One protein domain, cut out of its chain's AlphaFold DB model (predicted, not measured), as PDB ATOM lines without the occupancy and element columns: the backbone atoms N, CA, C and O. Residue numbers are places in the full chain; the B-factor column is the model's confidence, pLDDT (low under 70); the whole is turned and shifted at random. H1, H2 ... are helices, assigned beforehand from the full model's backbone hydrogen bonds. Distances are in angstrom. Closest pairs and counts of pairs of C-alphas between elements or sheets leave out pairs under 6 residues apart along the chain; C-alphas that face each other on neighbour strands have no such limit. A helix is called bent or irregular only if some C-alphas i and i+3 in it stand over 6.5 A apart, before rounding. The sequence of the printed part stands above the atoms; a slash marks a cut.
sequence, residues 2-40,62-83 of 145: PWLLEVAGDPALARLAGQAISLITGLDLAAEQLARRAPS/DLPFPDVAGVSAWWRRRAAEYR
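What this domain is: This is residues 2 to 40 and 62 to 83 of the 145 residues of an uncharacterized protein of Sorangium cellulosum (UniProt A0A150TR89). What does one see first? Three roughly aligned helices make a loose triangle: the longest, H3, and H2 are side by side, with the short H1 along one side of both, while the unnamed stretch 26 to 40 passes on the side away from H1. What is it built of? The printed part has 61 residues with three named helices, in the order H1, H2, H3, and no named strand; the class is all helix. How is the whole shaped? It is compact, with a radius of gyration of the C-alphas of 10.7 A, and only just elongated, spanning 35 by 23 by 18 A.

Where its parts are: Where is the longest helix? H3, residues 68 to 81, is 19.8 A long, from C-alpha 68 at (-1.932, 18.028, -41.955) to C-alpha 81 at (16.687, 24.581, -43.273). It is irregular: C-alphas 77 and 80 are 7.6 A apart. Where are the others? H2, residues 14 to 25, is 16.2 A long. H1, residues 2 to 7, is 8.9 A long and begins at C-alpha 2 (3.213, 23.474, -50.060).

How they stand to each other: What touches H3? With residues 68 to 72 alone it only just touches H1, with 3 pairs of C-alphas within 8 A; the closest are those of Val 68 and Leu 5, 6.5 A apart. They run opposite ways at a shallow tilt of 25 degrees. Where is H2? H1 and H2 touch as a helical hairpin, opposite ways at a shallow tilt of 29 degrees; their closest C-alphas, of Leu 4 and Ala 17, are 6.0 A apart. H2 and H3 are near each other, with 10 pairs of C-alphas within 10 A. What do the backbones show? Each O i to N i+4 pair is within hydrogen-bond range in H1 and H2, and 8 of 10 are in H3.

The domain as a whole: Where is the cut? Residues 41 to 61 are not printed, and C-alphas 40 and 62 are 17.1 A apart across the cut; residues 35 to 36, before the cut, pair antiparallel with residues 65 to 66, after it, both stretches too short to be named strands. How are the helices linked? H1 to H2 is a short link of 6 residues, and H2 to H3 is the link across the cut. Is confidence low anywhere? No printed residue is under 70, and the mean pLDDT of the printed part is 95.6.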
ATOM      1  N   PRO A   2       4.602  22.995 -50.146       93.25
ATOM      2  CA  PRO A   2       3.213  23.474 -50.060       93.25
ATOM      3  C   PRO A   2       2.200  22.564 -50.774       93.25
ATOM      4  O   PRO A   2       1.281  22.067 -50.140       93.25
ATOM      5  N   TRP A   3       2.487  22.198 -52.026       95.62
ATOM      6  CA  TRP A   3       1.681  21.240 -52.789       95.62
ATOM      7  C   TRP A   3       1.530  19.860 -52.116       95.62
ATOM      8  O   TRP A   3       0.444  19.303 -52.093       95.62
ATOM      9  N   LEU A   4       2.585  19.310 -51.498       96.44
ATOM     10  CA  LEU A   4       2.488  18.026 -50.783       96.44
ATOM     11  C   LEU A   4       1.584  18.112 -49.543       96.44
ATOM     12  O   LEU A   4       0.930  17.130 -49.211       96.44
ATOM     13  N   LEU A   5       1.536  19.266 -48.866       97.31
ATOM     14  CA  LEU A   5       0.626  19.480 -47.732       97.31
ATOM     15  C   LEU A   5      -0.832  19.575 -48.194       97.31
ATOM     16  O   LEU A   5      -1.715  19.097 -47.490       97.31
ATOM     17  N   GLU A   6      -1.079  20.144 -49.377       97.44
ATOM     18  CA  GLU A   6      -2.407  20.147 -50.004       97.44
ATOM     19  C   GLU A   6      -2.846  18.720 -50.356       97.44
ATOM     20  O   GLU A   6      -3.936  18.305 -49.970       97.44
ATOM     21  N   VAL A   7      -1.970  17.933 -50.998       97.44
ATOM     22  CA  VAL A   7      -2.233  16.516 -51.317       97.44
ATOM     23  C   VAL A   7      -2.467  15.690 -50.050       97.44
ATOM     24  O   VAL A   7      -3.340  14.830 -50.032       97.44
ATOM     25  N   ALA A   8      -1.752  15.979 -48.958       96.62
ATOM     26  CA  ALA A   8      -1.965  15.306 -47.676       96.62
ATOM     27  C   ALA A   8      -3.369  15.538 -47.079       96.62
ATOM     28  O   ALA A   8      -3.792  14.789 -46.195       96.62
ATOM     29  N   GLY A   9      -4.087  16.564 -47.550       94.75
ATOM     30  CA  GLY A   9      -5.478  16.837 -47.194       94.75
ATOM     31  C   GLY A   9      -6.492  15.896 -47.847       94.75
ATOM     32  O   GLY A   9      -7.581  15.730 -47.297       94.75
ATOM     33  N   ASP A  10      -6.147  15.257 -48.967       93.88
ATOM     34  CA  ASP A  10      -6.998  14.273 -49.638       93.88
ATOM     35  C   ASP A  10      -6.902  12.913 -48.920       93.88
ATOM     36  O   ASP A  10      -5.824  12.314 -48.913       93.88
ATOM     37  N   PRO A  11      -7.993  12.377 -48.335       90.69
ATOM     38  CA  PRO A  11      -7.985  11.078 -47.666       90.69
ATOM     39  C   PRO A  11      -7.415   9.928 -48.505       90.69
ATOM     40  O   PRO A  11      -6.781   9.043 -47.932       90.69
ATOM     41  N   ALA A  12      -7.607   9.946 -49.829       89.75
ATOM     42  CA  ALA A  12      -7.129   8.890 -50.720       89.75
ATOM     43  C   ALA A  12      -5.603   8.916 -50.907       89.75
ATOM     44  O   ALA A  12      -4.994   7.880 -51.156       89.75
ATOM     45  N   LEU A  13      -4.977  10.089 -50.763       93.38
ATOM     46  CA  LEU A  13      -3.540  10.295 -50.984       93.38
ATOM     47  C   LEU A  13      -2.777  10.638 -49.697       93.38
ATOM     48  O   LEU A  13      -1.548  10.717 -49.709       93.38
ATOM     49  N   ALA A  14      -3.484  10.817 -48.579       95.25
ATOM     50  CA  ALA A  14      -2.938  11.335 -47.331       95.25
ATOM     51  C   ALA A  14      -1.736  10.532 -46.821       95.25
ATOM     52  O   ALA A  14      -0.722  11.120 -46.444       95.25
ATOM     53  N   ARG A  15      -1.823   9.197 -46.836       95.44
ATOM     54  CA  ARG A  15      -0.744   8.307 -46.377       95.44
ATOM     55  C   ARG A  15       0.508   8.426 -47.240       95.44
ATOM     56  O   ARG A  15       1.599   8.630 -46.714       95.44
ATOM     57  N   LEU A  16       0.346   8.386 -48.563       95.31
ATOM     58  CA  LEU A  16       1.451   8.535 -49.514       95.31
ATOM     59  C   LEU A  16       2.102   9.917 -49.421       95.31
ATOM     60  O   LEU A  16       3.327  10.028 -49.431       95.31
ATOM     61  N   ALA A  17       1.301  10.973 -49.278       97.25
ATOM     62  CA  ALA A  17       1.815  12.319 -49.064       97.25
ATOM     63  C   ALA A  17       2.586  12.421 -47.739       97.25
ATOM     64  O   ALA A  17       3.676  12.990 -47.714       97.25
ATOM     65  N   GLY A  18       2.068  11.820 -46.663       97.38
ATOM     66  CA  GLY A  18       2.761  11.698 -45.379       97.38
ATOM     67  C   GLY A  18       4.113  10.998 -45.520       97.38
ATOM     68  O   GLY A  18       5.133  11.554 -45.121       97.38
ATOM     69  N   GLN A  19       4.145   9.844 -46.188       96.56
ATOM     70  CA  GLN A  19       5.375   9.100 -46.464       96.56
ATOM     71  C   GLN A  19       6.374   9.911 -47.302       96.56
ATOM     72  O   GLN A  19       7.573   9.893 -47.022       96.56
ATOM     73  N   ALA A  20       5.908  10.646 -48.315       97.12
ATOM     74  CA  ALA A  20       6.762  11.517 -49.119       97.12
ATOM     75  C   ALA A  20       7.358  12.659 -48.281       97.12
ATOM     76  O   ALA A  20       8.545  12.956 -48.409       97.12
ATOM     77  N   ILE A  21       6.565  13.267 -47.391       97.88
ATOM     78  CA  ILE A  21       7.042  14.283 -46.445       97.88
ATOM     79  C   ILE A  21       8.118  13.680 -45.541       97.88
ATOM     80  O   ILE A  21       9.223  14.218 -45.500       97.88
ATOM     81  N   SER A  22       7.853  12.534 -44.910       97.31
ATOM     82  CA  SER A  22       8.820  11.812 -44.077       97.31
ATOM     83  C   SER A  22      10.113  11.484 -44.826       97.31
ATOM     84  O   SER A  22      11.203  11.733 -44.313       97.31
ATOM     85  N   LEU A  23      10.024  11.006 -46.070       97.25
ATOM     86  CA  LEU A  23      11.196  10.720 -46.902       97.25
ATOM     87  C   LEU A  23      11.998  11.971 -47.247       97.25
ATOM     88  O   LEU A  23      13.219  11.899 -47.285       97.25
ATOM     89  N   ILE A  24      11.356  13.108 -47.506       97.56
ATOM     90  CA  ILE A  24      12.062  14.351 -47.837       97.56
ATOM     91  C   ILE A  24      12.717  14.933 -46.583       97.56
ATOM     92  O   ILE A  24      13.885  15.326 -46.613       97.56
ATOM     93  N   THR A  25      11.974  14.998 -45.481       97.38
ATOM     94  CA  THR A  25      12.346  15.811 -44.320       97.38
ATOM     95  C   THR A  25      12.941  15.016 -43.163       97.38
ATOM     96  O   THR A  25      13.457  15.614 -42.224       97.38
ATOM     97  N   GLY A  26      12.862  13.684 -43.207       96.56
ATOM     98  CA  GLY A  26      13.218  12.812 -42.086       96.56
ATOM     99  C   GLY A  26      12.219  12.878 -40.930       96.56
ATOM    100  O   GLY A  26      12.526  12.411 -39.839       96.56
ATOM    101  N   LEU A  27      11.046  13.484 -41.146       97.12
ATOM    102  CA  LEU A  27      10.014  13.604 -40.124       97.12
ATOM    103  C   LEU A  27       9.379  12.240 -39.854       97.12
ATOM    104  O   LEU A  27       8.701  11.696 -40.723       97.12
ATOM    105  N   ASP A  28       9.533  11.727 -38.640       96.06
ATOM    106  CA  ASP A  28       8.755  10.588 -38.162       96.06
ATOM    107  C   ASP A  28       7.414  11.090 -37.606       96.06
ATOM    108  O   ASP A  28       7.351  11.732 -36.556       96.06
ATOM    109  N   LEU A  29       6.332  10.824 -38.342       97.00
ATOM    110  CA  LEU A  29       4.993  11.290 -37.980       97.00
ATOM    111  C   LEU A  29       4.499  10.679 -36.667       97.00
ATOM    112  O   LEU A  29       3.796  11.354 -35.917       97.00
ATOM    113  N   ALA A  30       4.845   9.425 -36.377       94.06
ATOM    114  CA  ALA A  30       4.405   8.762 -35.157       94.06
ATOM    115  C   ALA A  30       5.184   9.291 -33.947       94.06
ATOM    116  O   ALA A  30       4.572   9.684 -32.952       94.06
ATOM    117  N   ALA A  31       6.514   9.372 -34.056       95.44
ATOM    118  CA  ALA A  31       7.373   9.851 -32.973       95.44
ATOM    119  C   ALA A  31       7.084  11.315 -32.599       95.44
ATOM    120  O   ALA A  31       7.090  11.671 -31.422       95.44
ATOM    121  N   GLU A  32       6.768  12.156 -33.586       96.94
ATOM    122  CA  GLU A  32       6.442  13.571 -33.371       96.94
ATOM    123  C   GLU A  32       4.964  13.811 -33.013       96.94
ATOM    124  O   GLU A  32       4.546  14.961 -32.892       96.94
ATOM    125  N   GLN A  33       4.161  12.753 -32.827       97.19
ATOM    126  CA  GLN A  33       2.718  12.845 -32.545       97.19
ATOM    127  C   GLN A  33       1.947  13.633 -33.623       97.19
ATOM    128  O   GLN A  33       0.957  14.308 -33.346       97.19
ATOM    129  N   LEU A  34       2.409  13.535 -34.870       98.06
ATOM    130  CA  LEU A  34       1.818  14.141 -36.065       98.06
ATOM    131  C   LEU A  34       1.096  13.107 -36.944       98.06
ATOM    132  O   LEU A  34       0.778  13.381 -38.102       98.06
ATOM    133  N   ALA A  35       0.837  11.919 -36.403       97.00
ATOM    134  CA  ALA A  35      -0.040  10.918 -36.984       97.00
ATOM    135  C   ALA A  35      -1.454  11.047 -36.396       97.00
ATOM    136  O   ALA A  35      -1.633  11.320 -35.209       97.00
ATOM    137  N   ARG A  36      -2.473  10.809 -37.220       94.50
ATOM    138  CA  ARG A  36      -3.883  10.790 -36.817       94.50
ATOM    139  C   ARG A  36      -4.538   9.460 -37.163       94.50
ATOM    140  O   ARG A  36      -4.012   8.665 -37.938       94.50
ATOM    141  N   ARG A  37      -5.728   9.237 -36.602       91.19
ATOM    142  CA  ARG A  37      -6.568   8.096 -36.986       91.19
ATOM    143  C   ARG A  37      -6.994   8.212 -38.447       91.19
ATOM    144  O   ARG A  37      -7.152   9.320 -38.966       91.19
ATOM    145  N   ALA A  38      -7.236   7.058 -39.061       88.75
ATOM    146  CA  ALA A  38      -7.819   6.981 -40.390       88.75
ATOM    147  C   ALA A  38      -9.139   7.778 -40.457       88.75
ATOM    148  O   ALA A  38      -9.943   7.710 -39.518       88.75
ATOM    149  N   PRO A  39      -9.376   8.548 -41.534       86.81
ATOM    150  CA  PRO A  39     -10.663   9.182 -41.786       86.81
ATOM    151  C   PRO A  39     -11.794   8.148 -41.845       86.81
ATOM    152  O   PRO A  39     -11.603   7.013 -42.277       86.81
ATOM    153  N   SER A  40     -12.996   8.555 -41.442       82.06
ATOM    154  CA  SER A  40     -14.182   7.701 -41.528       82.06
ATOM    155  C   SER A  40     -14.461   7.297 -42.977       82.06
ATOM    156  O   SER A  40     -14.465   8.157 -43.857       82.06
ATOM    157  N   ASP A  62       0.242   0.060 -43.590       88.69
ATOM    158  CA  ASP A  62       1.192   0.369 -42.512       88.69
ATOM    159  C   ASP A  62       1.552   1.864 -42.421       88.69
ATOM    160  O   ASP A  62       2.216   2.297 -41.474       88.69
ATOM    161  N   LEU A  63       1.148   2.679 -43.403       92.56
ATOM    162  CA  LEU A  63       1.483   4.098 -43.433       92.56
ATOM    163  C   LEU A  63       0.525   4.910 -42.544       92.56
ATOM    164  O   LEU A  63      -0.699   4.790 -42.663       92.56
ATOM    165  N   PRO A  64       1.040   5.809 -41.689       94.44
ATOM    166  CA  PRO A  64       0.190   6.653 -40.863       94.44
ATOM    167  C   PRO A  64      -0.535   7.708 -41.706       94.44
ATOM    168  O   PRO A  64       0.008   8.263 -42.664       94.44
ATOM    169  N   PHE A  65      -1.750   8.069 -41.292       96.06
ATOM    170  CA  PHE A  65      -2.395   9.279 -41.800       96.06
ATOM    171  C   PHE A  65      -1.753  10.509 -41.141       96.06
ATOM    172  O   PHE A  65      -1.699  10.562 -39.911       96.06
ATOM    173  N   PRO A  66      -1.302  11.523 -41.899       97.50
ATOM    174  CA  PRO A  66      -0.713  12.725 -41.318       97.50
ATOM    175  C   PRO A  66      -1.777  13.646 -40.703       97.50
ATOM    176  O   PRO A  66      -2.849  13.861 -41.282       97.50
ATOM    177  N   ASP A  67      -1.462  14.255 -39.557       97.81
ATOM    178  CA  ASP A  67      -2.108  15.484 -39.092       97.81
ATOM    179  C   ASP A  67      -1.593  16.662 -39.927       97.81
ATOM    180  O   ASP A  67      -0.560  17.267 -39.641       97.81
ATOM    181  N   VAL A  68      -2.325  16.993 -40.989       97.25
ATOM    182  CA  VAL A  68      -1.932  18.028 -41.955       97.25
ATOM    183  C   VAL A  68      -1.698  19.383 -41.285       97.25
ATOM    184  O   VAL A  68      -0.774  20.104 -41.673       97.25
ATOM    185  N   ALA A  69      -2.483  19.737 -40.264       97.62
ATOM    186  CA  ALA A  69      -2.329  21.008 -39.563       97.62
ATOM    187  C   ALA A  69      -1.039  21.024 -38.731       97.62
ATOM    188  O   ALA A  69      -0.245  21.969 -38.835       97.62
ATOM    189  N   GLY A  70      -0.794  19.958 -37.965       98.25
ATOM    190  CA  GLY A  70       0.427  19.780 -37.185       98.25
ATOM    191  C   GLY A  70       1.685  19.728 -38.058       98.25
ATOM    192  O   GLY A  70       2.644  20.461 -37.803       98.25
ATOM    193  N   VAL A  71       1.657  18.966 -39.156       98.25
ATOM    194  CA  VAL A  71       2.763  18.883 -40.127       98.25
ATOM    195  C   VAL A  71       3.003  20.232 -40.812       98.25
ATOM    196  O   VAL A  71       4.151  20.652 -40.960       98.25
ATOM    197  N   SER A  72       1.951  20.975 -41.164       98.19
ATOM    198  CA  SER A  72       2.088  22.329 -41.720       98.19
ATOM    199  C   SER A  72       2.749  23.289 -40.729       98.19
ATOM    200  O   SER A  72       3.623  24.080 -41.096       98.19
ATOM    201  N   ALA A  73       2.364  23.222 -39.452       98.12
ATOM    202  CA  ALA A  73       2.986  24.017 -38.401       98.12
ATOM    203  C   ALA A  73       4.454  23.626 -38.181       98.12
ATOM    204  O   ALA A  73       5.295  24.515 -38.042       98.12
ATOM    205  N   TRP A  74       4.764  22.329 -38.190       97.81
ATOM    206  CA  TRP A  74       6.130  21.813 -38.133       97.81
ATOM    207  C   TRP A  74       6.973  22.327 -39.305       97.81
ATOM    208  O   TRP A  74       8.047  22.891 -39.087       97.81
ATOM    209  N   TRP A  75       6.445  22.246 -40.530       97.62
ATOM    210  CA  TRP A  75       7.134  22.698 -41.737       97.62
ATOM    211  C   TRP A  75       7.460  24.190 -41.681       97.62
ATOM    212  O   TRP A  75       8.597  24.573 -41.941       97.62
ATOM    213  N   ARG A  76       6.512  25.044 -41.269       97.44
ATOM    214  CA  ARG A  76       6.750  26.495 -41.151       97.44
ATOM    215  C   ARG A  76       7.935  26.845 -40.250       97.44
ATOM    216  O   ARG A  76       8.620  27.822 -40.530       97.44
ATOM    217  N   ARG A  77       8.197  26.058 -39.200       97.44
ATOM    218  CA  ARG A  77       9.328  26.294 -38.285       97.44
ATOM    219  C   ARG A  77      10.680  25.905 -38.883       97.44
ATOM    220  O   ARG A  77      11.691  26.451 -38.464       97.44
ATOM    221  N   ARG A  78      10.698  24.970 -39.835       96.31
ATOM    222  CA  ARG A  78      11.924  24.326 -40.338       96.31
ATOM    223  C   ARG A  78      12.199  24.582 -41.812       96.31
ATOM    224  O   ARG A  78      13.269  24.240 -42.294       96.31
ATOM    225  N   ALA A  79      11.270  25.205 -42.537       95.44
ATOM    226  CA  ALA A  79      11.386  25.442 -43.975       95.44
ATOM    227  C   ALA A  79      12.686  26.168 -44.365       95.44
ATOM    228  O   ALA A  79      13.231  25.897 -45.429       95.44
ATOM    229  N   ALA A  80      13.214  27.036 -43.492       96.75
ATOM    230  CA  ALA A  80      14.477  27.742 -43.709       96.75
ATOM    231  C   ALA A  80      15.717  26.820 -43.744       96.75
ATOM    232  O   ALA A  80      16.741  27.200 -44.305       96.75
ATOM    233  N   GLU A  81      15.632  25.605 -43.192       96.25
ATOM    234  CA  GLU A  81      16.687  24.581 -43.273       96.25
ATOM    235  C   GLU A  81      16.806  23.993 -44.697       96.25
ATOM    236  O   GLU A  81      17.836  23.416 -45.061       96.25
ATOM    237  N   TYR A  82      15.773  24.166 -45.530       96.25
ATOM    238  CA  TYR A  82      15.667  23.567 -46.857       96.25
ATOM    239  C   TYR A  82      15.894  24.604 -47.954       96.25
ATOM    240  O   TYR A  82      15.236  25.642 -48.021       96.25
ATOM    241  N   ARG A  83      16.817  24.298 -48.865       96.19
ATOM    242  CA  ARG A  83      17.184  25.189 -49.969       96.19
ATOM    243  C   ARG A  83      16.399  24.840 -51.236       96.19
ATOM    244  O   ARG A  83      16.408  23.673 -51.638       96.19
TER     245      ARG A  83